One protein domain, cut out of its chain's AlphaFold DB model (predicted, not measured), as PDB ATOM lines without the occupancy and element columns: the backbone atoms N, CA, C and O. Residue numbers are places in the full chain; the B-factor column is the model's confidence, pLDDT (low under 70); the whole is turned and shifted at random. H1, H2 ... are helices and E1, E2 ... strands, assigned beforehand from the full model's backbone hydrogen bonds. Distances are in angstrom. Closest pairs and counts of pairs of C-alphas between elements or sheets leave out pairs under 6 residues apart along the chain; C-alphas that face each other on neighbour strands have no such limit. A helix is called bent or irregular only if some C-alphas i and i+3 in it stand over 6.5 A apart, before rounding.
ATOM      1  N   SER A   2      -0.251  59.237 -14.117       50.69
ATOM      2  CA  SER A   2      -1.437  58.348 -14.189       50.69
ATOM      3  C   SER A   2      -1.277  57.217 -15.214       50.69
ATOM      4  O   SER A   2      -1.254  56.052 -14.845       50.69
ATOM      5  N   ARG A   3      -0.904  57.564 -16.455       60.12
ATOM      6  CA  ARG A   3      -0.663  56.593 -17.543       60.12
ATOM      7  C   ARG A   3       0.359  55.490 -17.244       60.12
ATOM      8  O   ARG A   3       0.367  54.483 -17.942       60.12
ATOM      9  N   SER A   4       1.271  55.684 -16.286       62.56
ATOM     10  CA  SER A   4       2.267  54.656 -15.963       62.56
ATOM     11  C   SER A   4       1.641  53.517 -15.166       62.56
ATOM     12  O   SER A   4       1.890  52.364 -15.494       62.56
ATOM     13  N   PHE A   5       0.792  53.820 -14.181       67.69
ATOM     14  CA  PHE A   5       0.098  52.801 -13.393       67.69
ATOM     15  C   PHE A   5      -1.007  52.116 -14.205       67.69
ATOM     16  O   PHE A   5      -1.080  50.893 -14.172       67.69
ATOM     17  N   ASP A   6      -1.728  52.849 -15.061       68.00
ATOM     18  CA  ASP A   6      -2.783  52.302 -15.940       68.00
ATOM     19  C   ASP A   6      -2.283  51.166 -16.864       68.00
ATOM     20  O   ASP A   6      -3.001  50.233 -17.239       68.00
ATOM     21  N   VAL A   7      -1.011  51.232 -17.269       73.75
ATOM     22  CA  VAL A   7      -0.374  50.194 -18.096       73.75
ATOM     23  C   VAL A   7       0.291  49.121 -17.230       73.75
ATOM     24  O   VAL A   7       0.530  48.013 -17.713       73.75
ATOM     25  N   CYS A   8       0.597  49.425 -15.968       80.88
ATOM     26  CA  CYS A   8       1.391  48.591 -15.066       80.88
ATOM     27  C   CYS A   8       0.586  47.786 -14.043       80.88
ATOM     28  O   CYS A   8       1.155  46.866 -13.469       80.88
ATOM     29  N   TRP A   9      -0.694  48.087 -13.828       82.31
ATOM     30  CA  TRP A   9      -1.539  47.331 -12.903       82.31
ATOM     31  C   TRP A   9      -1.582  45.826 -13.205       82.31
ATOM     32  O   TRP A   9      -1.524  45.412 -14.369       82.31
ATOM     33  N   ASP A  10      -1.661  45.020 -12.146       83.62
ATOM     34  CA  ASP A  10      -1.890  43.582 -12.235       83.62
ATOM     35  C   ASP A  10      -3.281  43.312 -12.825       83.62
ATOM     36  O   ASP A  10      -4.305  43.678 -12.255       83.62
ATOM     37  N   ARG A  11      -3.307  42.688 -14.005       82.44
ATOM     38  CA  ARG A  11      -4.539  42.345 -14.738       82.44
ATOM     39  C   ARG A  11      -4.966  40.895 -14.527       82.44
ATOM     40  O   ARG A  11      -5.994  40.468 -15.057       82.44
ATOM     41  N   VAL A  12      -4.140  40.117 -13.835       83.12
ATOM     42  CA  VAL A  12      -4.308  38.675 -13.666       83.12
ATOM     43  C   VAL A  12      -5.082  38.398 -12.394       83.12
ATOM     44  O   VAL A  12      -6.046  37.632 -12.424       83.12
ATOM     45  N   GLU A  13      -4.667  39.023 -11.297       86.31
ATOM     46  CA  GLU A  13      -5.319  38.852 -10.009       86.31
ATOM     47  C   GLU A  13      -6.645  39.644  -9.970       86.31
ATOM     48  O   GLU A  13      -6.655  40.850 -10.236       86.31
ATOM     49  N   PRO A  14      -7.782  38.992  -9.660       83.69
ATOM     50  CA  PRO A  14      -9.060  39.679  -9.501       83.69
ATOM     51  C   PRO A  14      -8.989  40.743  -8.409       83.69
ATOM     52  O   PRO A  14      -8.385  40.511  -7.363       83.69
ATOM     53  N   ASP A  15      -9.622  41.891  -8.651       83.75
ATOM     54  CA  ASP A  15      -9.733  42.992  -7.685       83.75
ATOM     55  C   ASP A  15      -8.377  43.475  -7.135       83.75
ATOM     56  O   ASP A  15      -8.294  44.077  -6.067       83.75
ATOM     57  N   ALA A  16      -7.289  43.237  -7.875       84.50
ATOM     58  CA  ALA A  16      -5.951  43.669  -7.491       84.50
ATOM     59  C   ALA A  16      -5.740  45.180  -7.614       84.50
ATOM     60  O   ALA A  16      -4.662  45.661  -7.270       84.50
ATOM     61  N   TRP A  17      -6.728  45.910  -8.129       87.56
ATOM     62  CA  TRP A  17      -6.696  47.349  -8.329       87.56
ATOM     63  C   TRP A  17      -8.117  47.898  -8.443       87.56
ATOM     64  O   TRP A  17      -8.936  47.340  -9.182       87.56
ATOM     65  N   ASP A  18      -8.399  49.005  -7.760       88.31
ATOM     66  CA  ASP A  18      -9.714  49.640  -7.770       88.31
ATOM     67  C   ASP A  18      -9.673  51.157  -8.053       88.31
ATOM     68  O   ASP A  18      -8.631  51.770  -8.297       88.31
ATOM     69  N   GLN A  19     -10.848  51.791  -8.035       89.25
ATOM     70  CA  GLN A  19     -10.978  53.231  -8.270       89.25
ATOM     71  C   GLN A  19     -10.305  54.082  -7.176       89.25
ATOM     72  O   GLN A  19      -9.905  55.223  -7.433       89.25
ATOM     73  N   ALA A  20     -10.194  53.570  -5.948       90.25
ATOM     74  CA  ALA A  20      -9.502  54.263  -4.871       90.25
ATOM     75  C   ALA A  20      -7.986  54.257  -5.111       90.25
ATOM     76  O   ALA A  20      -7.357  55.302  -4.929       90.25
ATOM     77  N   ASP A  21      -7.423  53.148  -5.599       90.38
ATOM     78  CA  ASP A  21      -6.025  53.066  -6.033       90.38
ATOM     79  C   ASP A  21      -5.748  54.035  -7.200       90.38
ATOM     80  O   ASP A  21      -4.776  54.798  -7.166       90.38
ATOM     81  N   GLU A  22      -6.636  54.091  -8.203       88.62
ATOM     82  CA  GLU A  22      -6.532  55.059  -9.308       88.62
ATOM     83  C   GLU A  22      -6.513  56.504  -8.801       88.62
ATOM     84  O   GLU A  22      -5.662  57.305  -9.200       88.62
ATOM     85  N   LYS A  23      -7.432  56.847  -7.890       89.88
ATOM     86  CA  LYS A  23      -7.510  58.186  -7.301       89.88
ATOM     87  C   LYS A  23      -6.265  58.514  -6.479       89.88
ATOM     88  O   LYS A  23      -5.735  59.617  -6.600       89.88
ATOM     89  N   ALA A  24      -5.773  57.569  -5.681       89.75
ATOM     90  CA  ALA A  24      -4.558  57.732  -4.894       89.75
ATOM     91  C   ALA A  24      -3.339  58.030  -5.784       89.75
ATOM     92  O   ALA A  24      -2.561  58.943  -5.495       89.75
ATOM     93  N   VAL A  25      -3.201  57.315  -6.907       89.62
ATOM     94  CA  VAL A  25      -2.164  57.593  -7.911       89.62
ATOM     95  C   VAL A  25      -2.420  58.902  -8.657       89.62
ATOM     96  O   VAL A  25      -1.467  59.572  -9.035       89.62
ATOM     97  N   ALA A  26      -3.658  59.314  -8.899       88.62
ATOM     98  CA  ALA A  26      -3.923  60.601  -9.545       88.62
ATOM     99  C   ALA A  26      -3.552  61.790  -8.640       88.62
ATOM    100  O   ALA A  26      -3.000  62.780  -9.124       88.62
ATOM    101  N   ASP A  27      -3.805  61.663  -7.336       90.31
ATOM    102  CA  ASP A  27      -3.689  62.751  -6.365       90.31
ATOM    103  C   ASP A  27      -2.305  62.838  -5.686       90.31
ATOM    104  O   ASP A  27      -2.041  63.798  -4.954       90.31
ATOM    105  N   HIS A  28      -1.402  61.870  -5.901       91.19
ATOM    106  CA  HIS A  28      -0.076  61.887  -5.268       91.19
ATOM    107  C   HIS A  28       0.732  63.139  -5.643       91.19
ATOM    108  O   HIS A  28       0.691  63.631  -6.768       91.19
ATOM    109  N   GLN A  29       1.518  63.639  -4.688       90.50
ATOM    110  CA  GLN A  29       2.297  64.875  -4.851       90.50
ATOM    111  C   GLN A  29       3.805  64.630  -4.988       90.50
ATOM    112  O   GLN A  29       4.553  65.520  -5.383       90.50
ATOM    113  N   SER A  30       4.273  63.428  -4.652       89.88
ATOM    114  CA  SER A  30       5.696  63.095  -4.612       89.88
ATOM    115  C   SER A  30       5.928  61.626  -4.931       89.88
ATOM    116  O   SER A  30       5.113  60.779  -4.572       89.88
ATOM    117  N   VAL A  31       7.077  61.328  -5.536       91.06
ATOM    118  CA  VAL A  31       7.511  59.964  -5.846       91.06
ATOM    119  C   VAL A  31       8.871  59.717  -5.210       91.06
ATOM    120  O   VAL A  31       9.770  60.550  -5.315       91.06
ATOM    121  N   LEU A  32       9.021  58.557  -4.574       91.75
ATOM    122  CA  LEU A  32      10.297  58.045  -4.095       91.75
ATOM    123  C   LEU A  32      10.734  56.893  -5.001       91.75
ATOM    124  O   LEU A  32      10.034  55.889  -5.103       91.75
ATOM    125  N   TYR A  33      11.908  57.026  -5.614       91.19
ATOM    126  CA  TYR A  33      12.554  55.927  -6.325       91.19
ATOM    127  C   TYR A  33      13.543  55.232  -5.394       91.19
ATOM    128  O   TYR A  33      14.409  55.877  -4.804       91.19
ATOM    129  N   VAL A  34      13.420  53.912  -5.281       91.25
ATOM    130  CA  VAL A  34      14.338  53.073  -4.507       91.25
ATOM    131  C   VAL A  34      15.003  52.100  -5.467       91.25
ATOM    132  O   VAL A  34      14.336  51.269  -6.079       91.25
ATOM    133  N   LEU A  35      16.324  52.207  -5.596       89.56
ATOM    134  CA  LEU A  35      17.112  51.277  -6.394       89.56
ATOM    135  C   LEU A  35      17.470  50.047  -5.551       89.56
ATOM    136  O   LEU A  35      18.018  50.173  -4.455       89.56
ATOM    137  N   GLY A  36      17.158  48.860  -6.070       85.62
ATOM    138  CA  GLY A  36      17.591  47.599  -5.473       85.62
ATOM    139  C   GLY A  36      19.104  47.377  -5.625       85.62
ATOM    140  O   GLY A  36      19.723  47.935  -6.532       85.62
ATOM    141  N   PRO A  37      19.726  46.560  -4.759       88.25
ATOM    142  CA  PRO A  37      21.130  46.198  -4.918       88.25
ATOM    143  C   PRO A  37      21.331  45.315  -6.157       88.25
ATOM    144  O   PRO A  37      20.397  44.669  -6.630       88.25
ATOM    145  N   SER A  38      22.574  45.204  -6.630       84.50
ATOM    146  CA  SER A  38      22.934  44.127  -7.559       84.50
ATOM    147  C   SER A  38      22.712  42.767  -6.888       84.50
ATOM    148  O   SER A  38      23.058  42.576  -5.717       84.50
ATOM    149  N   MET A  39      22.109  41.824  -7.613       87.00
ATOM    150  CA  MET A  39      21.674  40.541  -7.065       87.00
ATOM    151  C   MET A  39      22.407  39.376  -7.723       87.00
ATOM    152  O   MET A  39      22.308  39.156  -8.927       87.00
ATOM    153  N   ALA A  40      23.071  38.557  -6.907       90.88
ATOM    154  CA  ALA A  40      23.427  37.201  -7.308       90.88
ATOM    155  C   ALA A  40      22.176  36.304  -7.288       90.88
ATOM    156  O   ALA A  40      21.315  36.468  -6.419       90.88
ATOM    157  N   GLN A  41      22.114  35.299  -8.168       92.25
ATOM    158  CA  GLN A  41      20.947  34.408  -8.294       92.25
ATOM    159  C   GLN A  41      20.522  33.795  -6.957       92.25
ATOM    160  O   GLN A  41      19.356  33.876  -6.583       92.25
ATOM    161  N   ALA A  42      21.480  33.290  -6.174       92.81
ATOM    162  CA  ALA A  42      21.227  32.677  -4.868       92.81
ATOM    163  C   ALA A  42      20.650  33.643  -3.808       92.81
ATOM    164  O   ALA A  42      20.157  33.203  -2.769       92.81
ATOM    165  N   LYS A  43      20.733  34.961  -4.032       94.75
ATOM    166  CA  LYS A  43      20.236  36.000  -3.116       94.75
ATOM    167  C   LYS A  43      18.957  36.680  -3.600       94.75
ATOM    168  O   LYS A  43      18.303  37.311  -2.777       94.75
ATOM    169  N   SER A  44      18.584  36.510  -4.869       95.19
ATOM    170  CA  SER A  44      17.416  37.137  -5.511       95.19
ATOM    171  C   SER A  44      16.136  37.045  -4.667       95.19
ATOM    172  O   SER A  44      15.585  38.068  -4.275       95.19
ATOM    173  N   VAL A  45      15.731  35.840  -4.250       96.75
ATOM    174  CA  VAL A  45      14.528  35.632  -3.420       96.75
ATOM    175  C   VAL A  45      14.626  36.349  -2.072       96.75
ATOM    176  O   VAL A  45      13.676  36.996  -1.645       96.75
ATOM    177  N   THR A  46      15.790  36.312  -1.412       96.44
ATOM    178  CA  THR A  46      15.992  37.050  -0.153       96.44
ATOM    179  C   THR A  46      15.846  38.553  -0.365       96.44
ATOM    180  O   THR A  46      15.210  39.216   0.449       96.44
ATOM    181  N   VAL A  47      16.409  39.094  -1.446       96.06
ATOM    182  CA  VAL A  47      16.302  40.522  -1.765       96.06
ATOM    183  C   VAL A  47      14.863  40.899  -2.112       96.06
ATOM    184  O   VAL A  47      14.379  41.900  -1.598       96.06
ATOM    185  N   SER A  48      14.146  40.074  -2.876       96.25
ATOM    186  CA  SER A  48      12.720  40.273  -3.159       96.25
ATOM    187  C   SER A  48      11.876  40.289  -1.880       96.25
ATOM    188  O   SER A  48      11.046  41.176  -1.703       96.25
ATOM    189  N   MET A  49      12.124  39.387  -0.927       97.75
ATOM    190  CA  MET A  49      11.425  39.425   0.365       97.75
ATOM    191  C   MET A  49      11.790  40.662   1.198       97.75
ATOM    192  O   MET A  49      10.925  41.249   1.847       97.75
ATOM    193  N   LEU A  50      13.049  41.112   1.165       96.62
ATOM    194  CA  LEU A  50      13.447  42.373   1.804       96.62
ATOM    195  C   LEU A  50      12.770  43.585   1.155       96.62
ATOM    196  O   LEU A  50      12.333  44.483   1.872       96.62
ATOM    197  N   ALA A  51      12.638  43.597  -0.173       96.00
ATOM    198  CA  ALA A  51      11.898  44.624  -0.892       96.00
ATOM    199  C   ALA A  51      10.422  44.629  -0.468       96.00
ATOM    200  O   ALA A  51       9.886  45.693  -0.182       96.00
ATOM    201  N   LEU A  52       9.790  43.462  -0.308       97.12
ATOM    202  CA  LEU A  52       8.416  43.349   0.197       97.12
ATOM    203  C   LEU A  52       8.257  43.963   1.601       97.12
ATOM    204  O   LEU A  52       7.315  44.708   1.861       97.12
ATOM    205  N   ARG A  53       9.227  43.736   2.495       97.19
ATOM    206  CA  ARG A  53       9.258  44.374   3.826       97.19
ATOM    207  C   ARG A  53       9.509  45.880   3.751       97.19
ATOM    208  O   ARG A  53       9.017  46.625   4.592       97.19
ATOM    209  N   LEU A  54      10.266  46.357   2.763       96.81
ATOM    210  CA  LEU A  54      10.396  47.792   2.516       96.81
ATOM    211  C   LEU A  54       9.054  48.391   2.073       96.81
ATOM    212  O   LEU A  54       8.663  49.428   2.600       96.81
ATOM    213  N   VAL A  55       8.328  47.719   1.173       96.75
ATOM    214  CA  VAL A  55       6.975  48.122   0.756       96.75
ATOM    215  C   VAL A  55       6.043  48.226   1.967       96.75
ATOM    216  O   VAL A  55       5.392  49.253   2.135       96.75
ATOM    217  N   GLU A  56       6.052  47.237   2.866       97.88
ATOM    218  CA  GLU A  56       5.297  47.276   4.129       97.88
ATOM    219  C   GLU A  56       5.595  48.543   4.946       97.88
ATOM    220  O   GLU A  56       4.681  49.246   5.382       97.88
ATOM    221  N   ARG A  57       6.880  48.867   5.127       97.69
ATOM    222  CA  ARG A  57       7.310  50.049   5.890       97.69
ATOM    223  C   ARG A  57       6.885  51.351   5.224       97.69
ATOM    224  O   ARG A  57       6.478  52.270   5.929       97.69
ATOM    225  N   LEU A  58       6.969  51.430   3.898       95.94
ATOM    226  CA  LEU A  58       6.561  52.610   3.138       95.94
ATOM    227  C   LEU A  58       5.046  52.819   3.209       95.94
ATOM    228  O   LEU A  58       4.611  53.934   3.478       95.94
ATOM    229  N   ILE A  59       4.251  51.756   3.058       95.88
ATOM    230  CA  ILE A  59       2.791  51.814   3.230       95.88
ATOM    231  C   ILE A  59       2.449  52.266   4.654       95.88
ATOM    232  O   ILE A  59       1.649  53.182   4.835       95.88
ATOM    233  N   GLY A  60       3.107  51.699   5.672       96.75
ATOM    234  CA  GLY A  60       2.937  52.122   7.066       96.75
ATOM    235  C   GLY A  60       3.344  53.579   7.334       96.75
ATOM    236  O   GLY A  60       2.818  54.199   8.255       96.75
ATOM    237  N   ALA A  61       4.241  54.138   6.520       95.62
ATOM    238  CA  ALA A  61       4.664  55.537   6.571       95.62
ATOM    239  C   ALA A  61       3.797  56.482   5.712       95.62
ATOM    240  O   ALA A  61       4.083  57.677   5.655       95.62
ATOM    241  N   GLY A  62       2.746  55.974   5.058       94.56
ATOM    242  CA  GLY A  62       1.803  56.775   4.276       94.56
ATOM    243  C   GLY A  62       1.995  56.718   2.759       94.56
ATOM    244  O   GLY A  62       1.411  57.539   2.055       94.56
ATOM    245  N   ALA A  63       2.783  55.777   2.229       94.50
ATOM    246  CA  ALA A  63       2.798  55.533   0.788       94.50
ATOM    247  C   ALA A  63       1.413  55.061   0.321       94.50
ATOM    248  O   ALA A  63       0.878  54.073   0.824       94.50
ATOM    249  N   VAL A  64       0.850  55.778  -0.652       92.81
ATOM    250  CA  VAL A  64      -0.506  55.532  -1.169       92.81
ATOM    251  C   VAL A  64      -0.534  54.616  -2.392       92.81
ATOM    252  O   VAL A  64      -1.591  54.129  -2.762       92.81
ATOM    253  N   ALA A  65       0.621  54.382  -3.020       91.81
ATOM    254  CA  ALA A  65       0.780  53.478  -4.152       91.81
ATOM    255  C   ALA A  65       2.230  52.993  -4.239       91.81
ATOM    256  O   ALA A  65       3.161  53.725  -3.886       91.81
ATOM    257  N   VAL A  66       2.427  51.770  -4.734       92.44
ATOM    258  CA  VAL A  66       3.751  51.167  -4.937       92.44
ATOM    259  C   VAL A  66       3.780  50.403  -6.260       92.44
ATOM    260  O   VAL A  66       2.811  49.745  -6.635       92.44
ATOM    261  N   LYS A  67       4.911  50.498  -6.965       89.88
ATOM    262  CA  LYS A  67       5.151  49.872  -8.267       89.88
ATOM    263  C   LYS A  67       6.555  49.268  -8.319       89.88
ATOM    264  O   LYS A  67       7.528  49.922  -7.949       89.88
ATOM    265  N   GLY A  68       6.658  48.039  -8.816       89.06
ATOM    266  CA  GLY A  68       7.924  47.402  -9.169       89.06
ATOM    267  C   GLY A  68       8.342  47.794 -10.586       89.06
ATOM    268  O   GLY A  68       7.793  47.277 -11.557       89.06
ATOM    269  N   GLU A  69       9.311  48.702 -10.718       78.94
ATOM    270  CA  GLU A  69       9.737  49.244 -12.022       78.94
ATOM    271  C   GLU A  69      10.394  48.203 -12.939       78.94
ATOM    272  O   GLU A  69      10.173  48.249 -14.147       78.94
ATOM    273  N   SER A  70      11.137  47.232 -12.392       74.38
ATOM    274  CA  SER A  70      11.894  46.257 -13.197       74.38
ATOM    275  C   SER A  70      11.023  45.468 -14.176       74.38
ATOM    276  O   SER A  70      11.424  45.258 -15.316       74.38
ATOM    277  N   ALA A  71       9.806  45.095 -13.769       75.62
ATOM    278  CA  ALA A  71       8.817  44.485 -14.658       75.62
ATOM    279  C   ALA A  71       7.671  45.434 -15.045       75.62
ATOM    280  O   ALA A  71       6.885  45.134 -15.945       75.62
ATOM    281  N   GLY A  72       7.553  46.579 -14.369       81.88
ATOM    282  CA  GLY A  72       6.426  47.495 -14.508       81.88
ATOM    283  C   GLY A  72       5.119  46.891 -13.995       81.88
ATOM    284  O   GLY A  72       4.117  46.969 -14.707       81.88
ATOM    285  N   ILE A  73       5.144  46.269 -12.810       89.94
ATOM    286  CA  ILE A  73       3.958  45.745 -12.113       89.94
ATOM    287  C   ILE A  73       3.536  46.700 -10.991       89.94
ATOM    288  O   ILE A  73       4.377  47.202 -10.242       89.94
ATOM    289  N   ALA A  74       2.242  46.961 -10.877       91.44
ATOM    290  CA  ALA A  74       1.642  47.714  -9.788       91.44
ATOM    291  C   ALA A  74       0.462  46.928  -9.215       91.44
ATOM    292  O   ALA A  74      -0.345  46.383  -9.962       91.44
ATOM    293  N   HIS A  75       0.366  46.905  -7.890       92.94
ATOM    294  CA  HIS A  75      -0.756  46.323  -7.157       92.94
ATOM    295  C   HIS A  75      -1.459  47.419  -6.365       92.94
ATOM    296  O   HIS A  75      -0.816  48.388  -5.943       92.94
ATOM    297  N   GLY A  76      -2.753  47.241  -6.131       92.62
ATOM    298  CA  GLY A  76      -3.516  48.015  -5.167       92.62
ATOM    299  C   GLY A  76      -3.023  47.751  -3.748       92.62
ATOM    300  O   GLY A  76      -2.358  46.740  -3.473       92.62
ATOM    301  N   LEU A  77      -3.312  48.666  -2.822       93.69
ATOM    302  CA  LEU A  77      -2.762  48.584  -1.460       93.69
ATOM    303  C   LEU A  77      -3.152  47.293  -0.733       93.69
ATOM    304  O   LEU A  77      -2.331  46.727  -0.007       93.69
ATOM    305  N   ASP A  78      -4.373  46.808  -0.934       93.88
ATOM    306  CA  ASP A  78      -4.843  45.585  -0.283       93.88
ATOM    307  C   ASP A  78      -4.135  44.346  -0.822       93.88
ATOM    308  O   ASP A  78      -3.710  43.485  -0.044       93.88
ATOM    309  N   ARG A  79      -3.872  44.301  -2.131       95.38
ATOM    310  CA  ARG A  79      -3.067  43.231  -2.719       95.38
ATOM    311  C   ARG A  79      -1.616  43.286  -2.244       95.38
ATOM    312  O   ARG A  79      -1.055  42.241  -1.909       95.38
ATOM    313  N   TRP A  80      -1.016  44.474  -2.130       96.38
ATOM    314  CA  TRP A  80       0.310  44.613  -1.517       96.38
ATOM    315  C   TRP A  80       0.337  44.073  -0.085       96.38
ATOM    316  O   TRP A  80       1.229  43.295   0.252       96.38
ATOM    317  N   ARG A  81      -0.642  44.447   0.750       96.56
ATOM    318  CA  ARG A  81      -0.756  43.967   2.139       96.56
ATOM    319  C   ARG A  81      -0.889  42.452   2.212       96.56
ATOM    320  O   ARG A  81      -0.250  41.832   3.061       96.56
ATOM    321  N   GLU A  82      -1.671  41.857   1.319       97.50
ATOM    322  CA  GLU A  82      -1.827  40.407   1.267       97.50
ATOM    323  C   GLU A  82      -0.515  39.706   0.893       97.50
ATOM    324  O   GLU A  82      -0.090  38.788   1.593       97.50
ATOM    325  N   LEU A  83       0.187  40.180  -0.140       97.81
ATOM    326  CA  LEU A  83       1.492  39.632  -0.529       97.81
ATOM    327  C   LEU A  83       2.535  39.787   0.588       97.81
ATOM    328  O   LEU A  83       3.296  38.856   0.846       97.81
ATOM    329  N   ILE A  84       2.548  40.925   1.290       98.31
ATOM    330  CA  ILE A  84       3.406  41.159   2.465       98.31
ATOM    331  C   ILE A  84       3.124  40.122   3.552       98.31
ATOM    332  O   ILE A  84       4.055  39.503   4.069       98.31
ATOM    333  N   ARG A  85       1.846  39.909   3.884       98.44
ATOM    334  CA  ARG A  85       1.424  38.944   4.903       98.44
ATOM    335  C   ARG A  85       1.829  37.522   4.517       98.44
ATOM    336  O   ARG A  85       2.413  36.816   5.335       98.44
ATOM    337  N   GLN A  86       1.563  37.115   3.276       98.56
ATOM    338  CA  GLN A  86       1.981  35.812   2.756       98.56
ATOM    339  C   GLN A  86       3.506  35.653   2.819       98.56
ATOM    340  O   GLN A  86       3.997  34.622   3.273       98.56
ATOM    341  N   GLY A  87       4.259  36.682   2.412       98.31
ATOM    342  CA  GLY A  87       5.721  36.676   2.439       98.31
ATOM    343  C   GLY A  87       6.272  36.519   3.854       98.31
ATOM    344  O   GLY A  87       7.172  35.714   4.080       98.31
ATOM    345  N   ALA A  88       5.696  37.230   4.827       98.12
ATOM    346  CA  ALA A  88       6.079  37.113   6.230       98.12
ATOM    347  C   ALA A  88       5.825  35.702   6.793       98.12
ATOM    348  O   ALA A  88       6.680  35.166   7.501       98.12
ATOM    349  N   GLU A  89       4.690  35.080   6.456       98.44
ATOM    350  CA  GLU A  89       4.395  33.705   6.875       98.44
ATOM    351  C   GLU A  89       5.339  32.688   6.219       98.44
ATOM    352  O   GLU A  89       5.880  31.835   6.921       98.44
ATOM    353  N   ALA A  90       5.628  32.825   4.919       98.25
ATOM    354  CA  ALA A  90       6.586  31.966   4.218       98.25
ATOM    355  C   ALA A  90       7.998  32.054   4.829       98.25
ATOM    356  O   ALA A  90       8.646  31.031   5.058       98.25
ATOM    357  N   GLN A  91       8.447  33.264   5.187       97.88
ATOM    358  CA  GLN A  91       9.720  33.464   5.888       97.88
ATOM    359  C   GLN A  91       9.731  32.818   7.276       97.88
ATOM    360  O   GLN A  91      10.738  32.243   7.691       97.88
ATOM    361  N   LYS A  92       8.616  32.899   8.008       97.88
ATOM    362  CA  LYS A  92       8.477  32.299   9.339       97.88
ATOM    363  C   LYS A  92       8.496  30.771   9.285       97.88
ATOM    364  O   LYS A  92       9.050  30.152  10.192       97.88
ATOM    365  N   SER A  93       7.921  30.169   8.244       97.75
ATOM    366  CA  SER A  93       7.949  28.719   8.020       97.75
ATOM    367  C   SER A  93       9.207  28.225   7.301       97.75
ATOM    368  O   SER A  93       9.340  27.020   7.103       97.75
ATOM    369  N   ALA A  94      10.123  29.126   6.917       97.25
ATOM    370  CA  ALA A  94      11.279  28.832   6.069       97.25
ATOM    371  C   ALA A  94      10.901  28.119   4.752       97.25
ATOM    372  O   ALA A  94      11.656  27.291   4.235       97.25
ATOM    373  N   ASP A  95       9.723  28.439   4.205       97.88
ATOM    374  CA  ASP A  95       9.235  27.873   2.951       97.88
ATOM    375  C   ASP A  95       9.790  28.666   1.769       97.88
ATOM    376  O   ASP A  95       9.245  29.681   1.325       97.88
ATOM    377  N   ARG A  96      10.919  28.186   1.246       95.81
ATOM    378  CA  ARG A  96      11.639  28.897   0.195       95.81
ATOM    379  C   ARG A  96      10.915  28.897  -1.153       95.81
ATOM    380  O   ARG A  96      11.109  29.836  -1.925       95.81
ATOM    381  N   LEU A  97      10.095  27.881  -1.427       97.06
ATOM    382  CA  LEU A  97       9.292  27.815  -2.649       97.06
ATOM    383  C   LEU A  97       8.164  28.845  -2.587       97.06
ATOM    384  O   LEU A  97       7.977  29.611  -3.534       97.06
ATOM    385  N   ALA A  98       7.485  28.941  -1.440       98.19
ATOM    386  CA  ALA A  98       6.486  29.977  -1.212       98.19
ATOM    387  C   ALA A  98       7.098  31.382  -1.314       98.19
ATOM    388  O   ALA A  98       6.557  32.222  -2.029       98.19
ATOM    389  N   GLU A  99       8.256  31.639  -0.691       98.31
ATOM    390  CA  GLU A  99       8.949  32.931  -0.819       98.31
ATOM    391  C   GLU A  99       9.260  33.288  -2.283       98.31
ATOM    392  O   GLU A  99       9.048  34.427  -2.707       98.31
ATOM    393  N   GLN A 100       9.740  32.322  -3.077       97.56
ATOM    394  CA  GLN A 100      10.034  32.538  -4.494       97.56
ATOM    395  C   GLN A 100       8.763  32.873  -5.284       97.56
ATOM    396  O   GLN A 100       8.744  33.844  -6.044       97.56
ATOM    397  N   ARG A 101       7.680  32.117  -5.063       98.06
ATOM    398  CA  ARG A 101       6.377  32.350  -5.695       98.06
ATOM    399  C   ARG A 101       5.793  33.712  -5.323       98.06
ATOM    400  O   ARG A 101       5.345  34.442  -6.205       98.06
ATOM    401  N   ILE A 102       5.835  34.087  -4.047       98.25
ATOM    402  CA  ILE A 102       5.314  35.372  -3.559       98.25
ATOM    403  C   ILE A 102       6.127  36.532  -4.133       98.25
ATOM    404  O   ILE A 102       5.546  37.499  -4.620       98.25
ATOM    405  N   GLY A 103       7.460  36.429  -4.162       97.00
ATOM    406  CA  GLY A 103       8.313  37.446  -4.784       97.00
ATOM    407  C   GLY A 103       8.008  37.629  -6.273       97.00
ATOM    408  O   GLY A 103       7.949  38.753  -6.770       97.00
ATOM    409  N   ARG A 104       7.732  36.527  -6.977       95.69
ATOM    410  CA  ARG A 104       7.340  36.522  -8.390       95.69
ATOM    411  C   ARG A 104       5.974  37.167  -8.611       95.69
ATOM    412  O   ARG A 104       5.810  37.949  -9.541       95.69
ATOM    413  N   LEU A 105       4.986  36.860  -7.772       95.75
ATOM    414  CA  LEU A 105       3.665  37.499  -7.806       95.75
ATOM    415  C   LEU A 105       3.758  39.000  -7.510       95.75
ATOM    416  O   LEU A 105       3.090  39.801  -8.154       95.75
ATOM    417  N   ALA A 106       4.628  39.387  -6.581       96.19
ATOM    418  CA  ALA A 106       4.807  40.774  -6.192       96.19
ATOM    419  C   ALA A 106       5.482  41.632  -7.266       96.19
ATOM    420  O   ALA A 106       5.043  42.755  -7.501       96.19
TER     421      ALA A 106
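AT A GLANCE: This is residues 2 to 106 of the 193 residues of an uncharacterized protein of Rhizobium sp. BK619 (UniProt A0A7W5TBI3). Three helices make the larger part: the helical hairpin of H4 and H5, with H3 crossing it steeply. A small hairpin of two strands, E1 and E2, sits between the last residue of H5 and the short helix H1, which meets H2 at the far end; residues 28 to 40 run back from there to H3. The printed part has 105 residues, with five named helices and two named strands in the order H1 H2 H3 E1 E2 H4 H5, the sheet antiparallel and the class mostly helix. The whole is compact, with a radius of gyration of the C-alphas of 13.7 A and spans of 38 by 29 by 25 A.

HOW THE PARTS SIT: H1, residues 2 to 8, touches H2, residues 19 to 27, at C-alphas 2 and 26, 5.7 A apart, with a steep tilt of 48 degrees, opposite ways. H3, residues 41 to 60, is apart from both. E1, residues 66 to 68, and E2, residues 73 to 75, form an antiparallel hairpin at 152 degrees, with N 68 and O 73 2.8 A apart, within hydrogen-bond range. The closest C-alphas of H1 and E2 are 8 and 73, 4.8 A. H4, residues 77 to 92, touches H3 at C-alphas 84 and 52, 5.9 A, at a steep tilt of 50 degrees, opposite ways. H5, residues 96 to 106, forms a helical hairpin with H4, at a shallow tilt of 13 degrees; C-alphas 90 and 99 are closest, 5.6 A. H5 touches H3 residues 45 to 52 alone, closest at C-alphas 103 and 48, 5.5 A. Each O i to N i+4 pair is within hydrogen-bond range in H2, H4 and H5, against 2 of 3 in H1 and 14 of 16 in H3.

IN THESE COORDINATES: H1 begins at C-alpha 2 (-1.437, 58.348, -14.189). H3 measures 29.6 A and is irregular, C-alphas 42 and 45 being 7.5 A apart. H4 measures 22.5 A and H5 15.1 A, ending at C-alpha 106 (4.807, 40.774, -6.192).

THE WHOLE: The C-alphas farthest apart, of Asp 27 and Ala 94, are 39.1 A apart. The printed part has no cut; the link from H2 to H3 is long. Residues 2 to 6 have pLDDT under 70.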